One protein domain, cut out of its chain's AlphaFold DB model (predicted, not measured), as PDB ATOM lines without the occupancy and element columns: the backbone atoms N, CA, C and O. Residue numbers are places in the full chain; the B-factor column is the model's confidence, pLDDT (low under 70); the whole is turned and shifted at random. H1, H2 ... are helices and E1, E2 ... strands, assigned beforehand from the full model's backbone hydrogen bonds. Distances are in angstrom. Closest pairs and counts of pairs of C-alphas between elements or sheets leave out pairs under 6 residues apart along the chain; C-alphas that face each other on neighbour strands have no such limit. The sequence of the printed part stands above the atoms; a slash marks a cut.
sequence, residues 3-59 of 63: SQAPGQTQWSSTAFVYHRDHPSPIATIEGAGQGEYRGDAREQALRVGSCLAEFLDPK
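AT A GLANCE: This is residues 3 to 59 of the 63 residues of an uncharacterized protein of Xanthomonas arboricola (UniProt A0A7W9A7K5). A hairpin of two long antiparallel strands, E1 and E2, forms a narrow ribbon, and one long helix, H1, packs lengthwise on it near both strands. Together they make a rod, with the first residues curving back beside the beginning of E1. The printed part has 57 residues, with two named strands and one named helix in the order E1, E2, H1; the class is mixed, helices and strands. It is only just loose, close to compact, with a radius of gyration of the C-alphas of 12.7 A, and spans 43 by 20 by 12 A.

IN THESE COORDINATES: The printed part begins at Ser 3. E1 is residues 11 to 18, 22.8 A from first to last C-alpha, beginning at C-alpha 11 (-132.772, 173.542, 90.376). E2 is residues 25 to 35, 23.8 A long. H1 is residues 38 to 55, 26.5 A long, ending at C-alpha 55 (-114.279, 156.693, 81.266).

HOW THE PARTS SIT: E1 and E2 are a hairpin, antiparallel at 159 degrees between their directions. N 13 and O 33 are 2.8 A apart and N 29 and O 15 2.9 A, both within hydrogen-bond range. C-alphas 13 and 33 face each other at 4.9 A, and C-alphas 14 and 30 at 4.5 A. The closest C-alphas of E1 and H1 are those of Ala 15 and Ala 45, 5.3 A apart. For E2 and H1 they are those of Gln 34 and Ala 41, 4.3 A apart. In H1, 13 of 14 O i to N i+4 pairs are within hydrogen-bond range.

THE WHOLE: The two C-alphas farthest apart, those of Gly 7 and Lys 59, are 43.3 A apart. The printed part has no cut. The link from E1 to E2 is short, with 6 residues, and that from E2 to H1 is tight, with 2. The mean pLDDT of the printed part is 96.7, and no printed residue is under 70.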
ATOM      1  N   SER A   3    -127.728 175.903  90.370       96.06
ATOM      2  CA  SER A   3    -128.326 177.175  89.983       96.06
ATOM      3  C   SER A   3    -129.832 177.029  89.784       96.06
ATOM      4  O   SER A   3    -130.332 175.957  89.443       96.06
ATOM      5  N   GLN A   4    -130.555 178.121  89.996       97.00
ATOM      6  CA  GLN A   4    -131.983 178.227  89.736       97.00
ATOM      7  C   GLN A   4    -132.216 179.557  89.023       97.00
ATOM      8  O   GLN A   4    -131.771 180.604  89.497       97.00
ATOM      9  N   ALA A   5    -132.865 179.514  87.860       92.88
ATOM     10  CA  ALA A   5    -133.166 180.726  87.111       92.88
ATOM     11  C   ALA A   5    -134.299 181.517  87.797       92.88
ATOM     12  O   ALA A   5    -135.198 180.906  88.383       92.88
ATOM     13  N   PRO A   6    -134.307 182.862  87.716       94.44
ATOM     14  CA  PRO A   6    -135.392 183.665  88.271       94.44
ATOM     15  C   PRO A   6    -136.760 183.218  87.736       94.44
ATOM     16  O   PRO A   6    -136.950 183.092  86.528       94.44
ATOM     17  N   GLY A   7    -137.713 182.975  88.637       93.94
ATOM     18  CA  GLY A   7    -139.066 182.530  88.285       93.94
ATOM     19  C   GLY A   7    -139.208 181.036  87.974       93.94
ATOM     20  O   GLY A   7    -140.327 180.587  87.746       93.94
ATOM     21  N   GLN A   8    -138.122 180.258  87.999       94.12
ATOM     22  CA  GLN A   8    -138.174 178.800  87.883       94.12
ATOM     23  C   GLN A   8    -138.198 178.143  89.263       94.12
ATOM     24  O   GLN A   8    -137.545 178.603  90.199       94.12
ATOM     25  N   THR A   9    -138.929 177.038  89.380       93.44
ATOM     26  CA  THR A   9    -138.980 176.227  90.606       93.44
ATOM     27  C   THR A   9    -137.920 175.131  90.618       93.44
ATOM     28  O   THR A   9    -137.494 174.708  91.690       93.44
ATOM     29  N   GLN A  10    -137.433 174.706  89.450       96.12
ATOM     30  CA  GLN A  10    -136.405 173.675  89.343       96.12
ATOM     31  C   GLN A  10    -134.995 174.220  89.567       96.12
ATOM     32  O   GLN A  10    -134.604 175.267  89.049       96.12
ATOM     33  N   TRP A  11    -134.216 173.441  90.303       98.06
ATOM     34  CA  TRP A  11    -132.772 173.542  90.376       98.06
ATOM     35  C   TRP A  11    -132.136 172.772  89.227       98.06
ATOM     36  O   TRP A  11    -132.576 171.682  88.869       98.06
ATOM     37  N   SER A  12    -131.054 173.327  88.704       98.00
ATOM     38  CA  SER A  12    -130.144 172.667  87.776       98.00
ATOM     39  C   SER A  12    -128.752 172.607  88.389       98.00
ATOM     40  O   SER A  12    -128.367 173.486  89.162       98.00
ATOM     41  N   SER A  13    -127.987 171.584  88.040       98.50
ATOM     42  CA  SER A  13    -126.629 171.398  88.532       98.50
ATOM     43  C   SER A  13    -125.674 171.096  87.394       98.50
ATOM     44  O   SER A  13    -125.890 170.170  86.620       98.50
ATOM     45  N   THR A  14    -124.586 171.854  87.336       98.44
ATOM     46  CA  THR A  14    -123.462 171.633  86.422       98.44
ATOM     47  C   THR A  14    -122.395 170.793  87.114       98.44
ATOM     48  O   THR A  14    -121.990 171.115  88.243       98.44
ATOM     49  N   ALA A  15    -121.930 169.735  86.449       98.38
ATOM     50  CA  ALA A  15    -120.804 168.923  86.898       98.38
ATOM     51  C   ALA A  15    -119.503 169.410  86.247       98.38
ATOM     52  O   ALA A  15    -119.461 169.655  85.043       98.38
ATOM     53  N   PHE A  16    -118.443 169.525  87.043       98.06
ATOM     54  CA  PHE A  16    -117.102 169.869  86.574       98.06
ATOM     55  C   PHE A  16    -116.154 168.743  86.969       98.06
ATOM     56  O   PHE A  16    -116.067 168.410  88.152       98.06
ATOM     57  N   VAL A  17    -115.452 168.173  85.996       97.62
ATOM     58  CA  VAL A  17    -114.443 167.134  86.223       97.62
ATOM     59  C   VAL A  17    -113.071 167.768  86.059       97.62
ATOM     60  O   VAL A  17    -112.792 168.405  85.044       97.62
ATOM     61  N   TYR A  18    -112.219 167.603  87.065       97.00
ATOM     62  CA  TYR A  18    -110.880 168.180  87.099       97.00
ATOM     63  C   TYR A  18    -109.824 167.087  87.032       97.00
ATOM     64  O   TYR A  18    -109.966 166.033  87.651       97.00
ATOM     65  N   HIS A  19    -108.730 167.389  86.340       96.69
ATOM     66  CA  HIS A  19    -107.480 166.659  86.474       96.69
ATOM     67  C   HIS A  19    -106.510 167.485  87.317       96.69
ATOM     68  O   HIS A  19    -106.469 168.705  87.189       96.69
ATOM     69  N   ARG A  20    -105.716 166.830  88.170       94.81
ATOM     70  CA  ARG A  20    -104.822 167.512  89.123       94.81
ATOM     71  C   ARG A  20    -103.770 168.404  88.449       94.81
ATOM     72  O   ARG A  20    -103.339 169.380  89.049       94.81
ATOM     73  N   ASP A  21    -103.354 168.035  87.235       96.00
ATOM     74  CA  ASP A  21    -102.286 168.711  86.490       96.00
ATOM     75  C   ASP A  21    -102.842 169.867  85.628       96.00
ATOM     76  O   ASP A  21    -102.081 170.576  84.976       96.00
ATOM     77  N   HIS A  22    -104.165 170.098  85.646       94.56
ATOM     78  CA  HIS A  22    -104.820 171.193  84.932       94.56
ATOM     79  C   HIS A  22    -105.400 172.240  85.900       94.56
ATOM     80  O   HIS A  22    -106.057 171.887  86.878       94.56
ATOM     81  N   PRO A  23    -105.248 173.544  85.602       94.50
ATOM     82  CA  PRO A  23    -105.851 174.615  86.399       94.50
ATOM     83  C   PRO A  23    -107.353 174.815  86.117       94.50
ATOM     84  O   PRO A  23    -108.011 175.590  86.807       94.50
ATOM     85  N   SER A  24    -107.897 174.150  85.096       95.69
ATOM     86  CA  SER A  24    -109.290 174.251  84.653       95.69
ATOM     87  C   SER A  24    -109.944 172.867  84.571       95.69
ATOM     88  O   SER A  24    -109.230 171.864  84.479       95.69
ATOM     89  N   PRO A  25    -111.290 172.779  84.568       96.88
ATOM     90  CA  PRO A  25    -111.975 171.516  84.326       96.88
ATOM     91  C   PRO A  25    -111.530 170.906  82.994       96.88
ATOM     92  O   PRO A  25    -111.445 171.612  81.989       96.88
ATOM     93  N   ILE A  26    -111.292 169.595  82.983       96.81
ATOM     94  CA  ILE A  26    -111.054 168.827  81.752       96.81
ATOM     95  C   ILE A  26    -112.369 168.419  81.077       96.81
ATOM     96  O   ILE A  26    -112.386 168.121  79.888       96.81
ATOM     97  N   ALA A  27    -113.482 168.453  81.820       97.12
ATOM     98  CA  ALA A  27    -114.826 168.333  81.277       97.12
ATOM     99  C   ALA A  27    -115.826 169.157  82.098       97.12
ATOM    100  O   ALA A  27    -115.720 169.266  83.322       97.12
ATOM    101  N   THR A  28    -116.820 169.713  81.408       98.06
ATOM    102  CA  THR A  28    -117.959 170.418  82.007       98.06
ATOM    103  C   THR A  28    -119.241 169.851  81.419       98.06
ATOM    104  O   THR A  28    -119.369 169.753  80.203       98.06
ATOM    105  N   ILE A  29    -120.184 169.481  82.282       97.81
ATOM    106  CA  ILE A  29    -121.499 168.974  81.889       97.81
ATOM    107  C   ILE A  29    -122.545 169.920  82.468       97.81
ATOM    108  O   ILE A  29    -122.891 169.854  83.652       97.81
ATOM    109  N   GLU A  30    -123.015 170.842  81.637       96.81
ATOM    110  CA  GLU A  30    -124.106 171.748  81.986       96.81
ATOM    111  C   GLU A  30    -125.419 170.971  82.105       96.81
ATOM    112  O   GLU A  30    -125.697 170.073  81.314       96.81
ATOM    113  N   GLY A  31    -126.219 171.284  83.127       95.69
ATOM    114  CA  GLY A  31    -127.495 170.598  83.350       95.69
ATOM    115  C   GLY A  31    -127.373 169.105  83.688       95.69
ATOM    116  O   GLY A  31    -128.349 168.378  83.539       95.69
ATOM    117  N   ALA A  32    -126.210 168.651  84.172       97.62
ATOM    118  CA  ALA A  32    -125.948 167.270  84.594       97.62
ATOM    119  C   ALA A  32    -126.912 166.731  85.667       97.62
ATOM    120  O   ALA A  32    -126.990 165.522  85.876       97.62
ATOM    121  N   GLY A  33    -127.627 167.610  86.364       97.69
ATOM    122  CA  GLY A  33    -128.734 167.222  87.223       97.69
ATOM    123  C   GLY A  33    -129.828 168.273  87.248       97.69
ATOM    124  O   GLY A  33    -129.555 169.466  87.097       97.69
ATOM    125  N   GLN A  34    -131.063 167.824  87.457       97.38
ATOM    126  CA  GLN A  34    -132.241 168.676  87.594       97.38
ATOM    127  C   GLN A  34    -133.182 168.125  88.669       97.38
ATOM    128  O   GLN A  34    -133.337 166.912  88.819       97.38
ATOM    129  N   GLY A  35    -133.824 169.010  89.425       96.25
ATOM    130  CA  GLY A  35    -134.768 168.596  90.460       96.25
ATOM    131  C   GLY A  35    -135.479 169.761  91.127       96.25
ATOM    132  O   GLY A  35    -135.022 170.899  91.074       96.25
ATOM    133  N   GLU A  36    -136.607 169.481  91.774       96.38
ATOM    134  CA  GLU A  36    -137.329 170.479  92.577       96.38
ATOM    135  C   GLU A  36    -136.516 170.900  93.806       96.38
ATOM    136  O   GLU A  36    -136.554 172.057  94.227       96.38
ATOM    137  N   TYR A  37    -135.711 169.979  94.338       96.69
ATOM    138  CA  TYR A  37    -134.783 170.244  95.424       96.69
ATOM    139  C   TYR A  37    -133.355 170.380  94.903       96.69
ATOM    140  O   TYR A  37    -132.858 169.567  94.120       96.69
ATOM    141  N   ARG A  38    -132.641 171.384  95.428       97.25
ATOM    142  CA  ARG A  38    -131.217 171.614  95.141       97.25
ATOM    143  C   ARG A  38    -130.358 170.368  95.386       97.25
ATOM    144  O   ARG A  38    -129.409 170.120  94.644       97.25
ATOM    145  N   GLY A  39    -130.674 169.611  96.439       97.88
ATOM    146  CA  GLY A  39    -129.956 168.393  96.820       97.88
ATOM    147  C   GLY A  39    -130.027 167.307  95.750       97.88
ATOM    148  O   GLY A  39    -128.990 166.750  95.398       97.88
ATOM    149  N   ASP A  40    -131.211 167.089  95.179       97.81
ATOM    150  CA  ASP A  40    -131.451 166.055  94.169       97.81
ATOM    151  C   ASP A  40    -130.729 166.387  92.863       97.81
ATOM    152  O   ASP A  40    -130.015 165.552  92.307       97.81
ATOM    153  N   ALA A  41    -130.834 167.645  92.412       98.31
ATOM    154  CA  ALA A  41    -130.099 168.123  91.244       98.31
ATOM    155  C   ALA A  41    -128.584 167.948  91.446       98.31
ATOM    156  O   ALA A  41    -127.865 167.529  90.540       98.31
ATOM    157  N   ARG A  42    -128.068 168.253  92.645       98.38
ATOM    158  CA  ARG A  42    -126.651 168.051  92.980       98.38
ATOM    159  C   ARG A  42    -126.260 166.576  92.956       98.38
ATOM    160  O   ARG A  42    -125.224 166.247  92.390       98.38
ATOM    161  N   GLU A  43    -127.050 165.699  93.568       98.38
ATOM    162  CA  GLU A  43    -126.751 164.267  93.616       98.38
ATOM    163  C   GLU A  43    -126.712 163.653  92.212       98.38
ATOM    164  O   GLU A  43    -125.779 162.914  91.892       98.38
ATOM    165  N   GLN A  44    -127.662 164.013  91.348       98.12
ATOM    166  CA  GLN A  44    -127.646 163.605  89.943       98.12
ATOM    167  C   GLN A  44    -126.371 164.074  89.233       98.12
ATOM    168  O   GLN A  44    -125.664 163.254  88.647       98.12
ATOM    169  N   ALA A  45    -126.019 165.358  89.354       98.50
ATOM    170  CA  ALA A  45    -124.815 165.899  88.728       98.50
ATOM    171  C   ALA A  45    -123.529 165.226  89.236       98.50
ATOM    172  O   ALA A  45    -122.612 164.993  88.450       98.50
ATOM    173  N   LEU A  46    -123.462 164.870  90.524       98.31
ATOM    174  CA  LEU A  46    -122.337 164.114  91.083       98.31
ATOM    175  C   LEU A  46    -122.251 162.708  90.487       98.31
ATOM    176  O   LEU A  46    -121.168 162.297  90.086       98.31
ATOM    177  N   ARG A  47    -123.370 161.982  90.370       98.31
ATOM    178  CA  ARG A  47    -123.379 160.646  89.747       98.31
ATOM    179  C   ARG A  47    -122.932 160.701  88.286       98.31
ATOM    180  O   ARG A  47    -122.111 159.887  87.879       98.31
ATOM    181  N   VAL A  48    -123.431 161.671  87.519       98.00
ATOM    182  CA  VAL A  48    -123.056 161.858  86.110       98.00
ATOM    183  C   VAL A  48    -121.576 162.229  85.978       98.00
ATOM    184  O   VAL A  48    -120.869 161.637  85.167       98.00
ATOM    185  N   GLY A  49    -121.084 163.161  86.801       98.19
ATOM    186  CA  GLY A  49    -119.675 163.560  86.807       98.19
ATOM    187  C   GLY A  49    -118.730 162.419  87.193       98.19
ATOM    188  O   GLY A  49    -117.715 162.227  86.527       98.19
ATOM    189  N   SER A  50    -119.079 161.633  88.218       97.69
ATOM    190  CA  SER A  50    -118.309 160.451  88.624       97.69
ATOM    191  C   SER A  50    -118.292 159.384  87.532       97.69
ATOM    192  O   SER A  50    -117.230 158.863  87.220       97.69
ATOM    193  N   CYS A  51    -119.441 159.115  86.906       97.81
ATOM    194  CA  CYS A  51    -119.538 158.183  85.785       97.81
ATOM    195  C   CYS A  51    -118.625 158.616  84.631       97.81
ATOM    196  O   CYS A  51    -117.820 157.819  84.166       97.81
ATOM    197  N   LEU A  52    -118.665 159.891  84.218       97.19
ATOM    198  CA  LEU A  52    -117.759 160.392  83.180       97.19
ATOM    199  C   LEU A  52    -116.289 160.198  83.573       97.19
ATOM    200  O   LEU A  52    -115.501 159.748  82.749       97.19
ATOM    201  N   ALA A  53    -115.923 160.512  84.818       96.50
ATOM    202  CA  ALA A  53    -114.547 160.390  85.290       96.50
ATOM    203  C   ALA A  53    -113.999 158.952  85.200       96.50
ATOM    204  O   ALA A  53    -112.801 158.788  84.988       96.50
ATOM    205  N   GLU A  54    -114.850 157.925  85.306       96.88
ATOM    206  CA  GLU A  54    -114.454 156.519  85.133       96.88
ATOM    207  C   GLU A  54    -114.078 156.164  83.682       96.88
ATOM    208  O   GLU A  54    -113.330 155.212  83.463       96.88
ATOM    209  N   PHE A  55    -114.556 156.927  82.691       95.56
ATOM    210  CA  PHE A  55    -114.279 156.693  81.266       95.56
ATOM    211  C   PHE A  55    -113.119 157.523  80.704       95.56
ATOM    212  O   PHE A  55    -112.689 157.277  79.578       95.56
ATOM    213  N   LEU A  56    -112.620 158.509  81.449       95.25
ATOM    214  CA  LEU A  56    -111.498 159.343  81.019       95.25
ATOM    215  C   LEU A  56    -110.172 158.640  81.333       95.25
ATOM    216  O   LEU A  56    -109.992 158.154  82.448       95.25
ATOM    217  N   ASP A  57    -109.216 158.629  80.397       95.94
ATOM    218  CA  ASP A  57    -107.842 158.203  80.700       95.94
ATOM    219  C   ASP A  57    -107.073 159.378  81.330       95.94
ATOM    220  O   ASP A  57    -106.773 160.357  80.643       95.94
ATOM    221  N   PRO A  58    -106.672 159.305  82.617       92.62
ATOM    222  CA  PRO A  58    -105.938 160.391  83.257       92.62
ATOM    223  C   PRO A  58    -104.600 160.710  82.579       92.62
ATOM    224  O   PRO A  58    -104.056 161.792  82.783       92.62
ATOM    225  N   LYS A  59    -104.018 159.779  81.808       95.31
ATOM    226  CA  LYS A  59    -102.741 160.002  81.114       95.31
ATOM    227  C   LYS A  59    -102.856 161.003  79.969       95.31
ATOM    228  O   LYS A  59    -101.866 161.672  79.698       95.31
TER     229      LYS A  59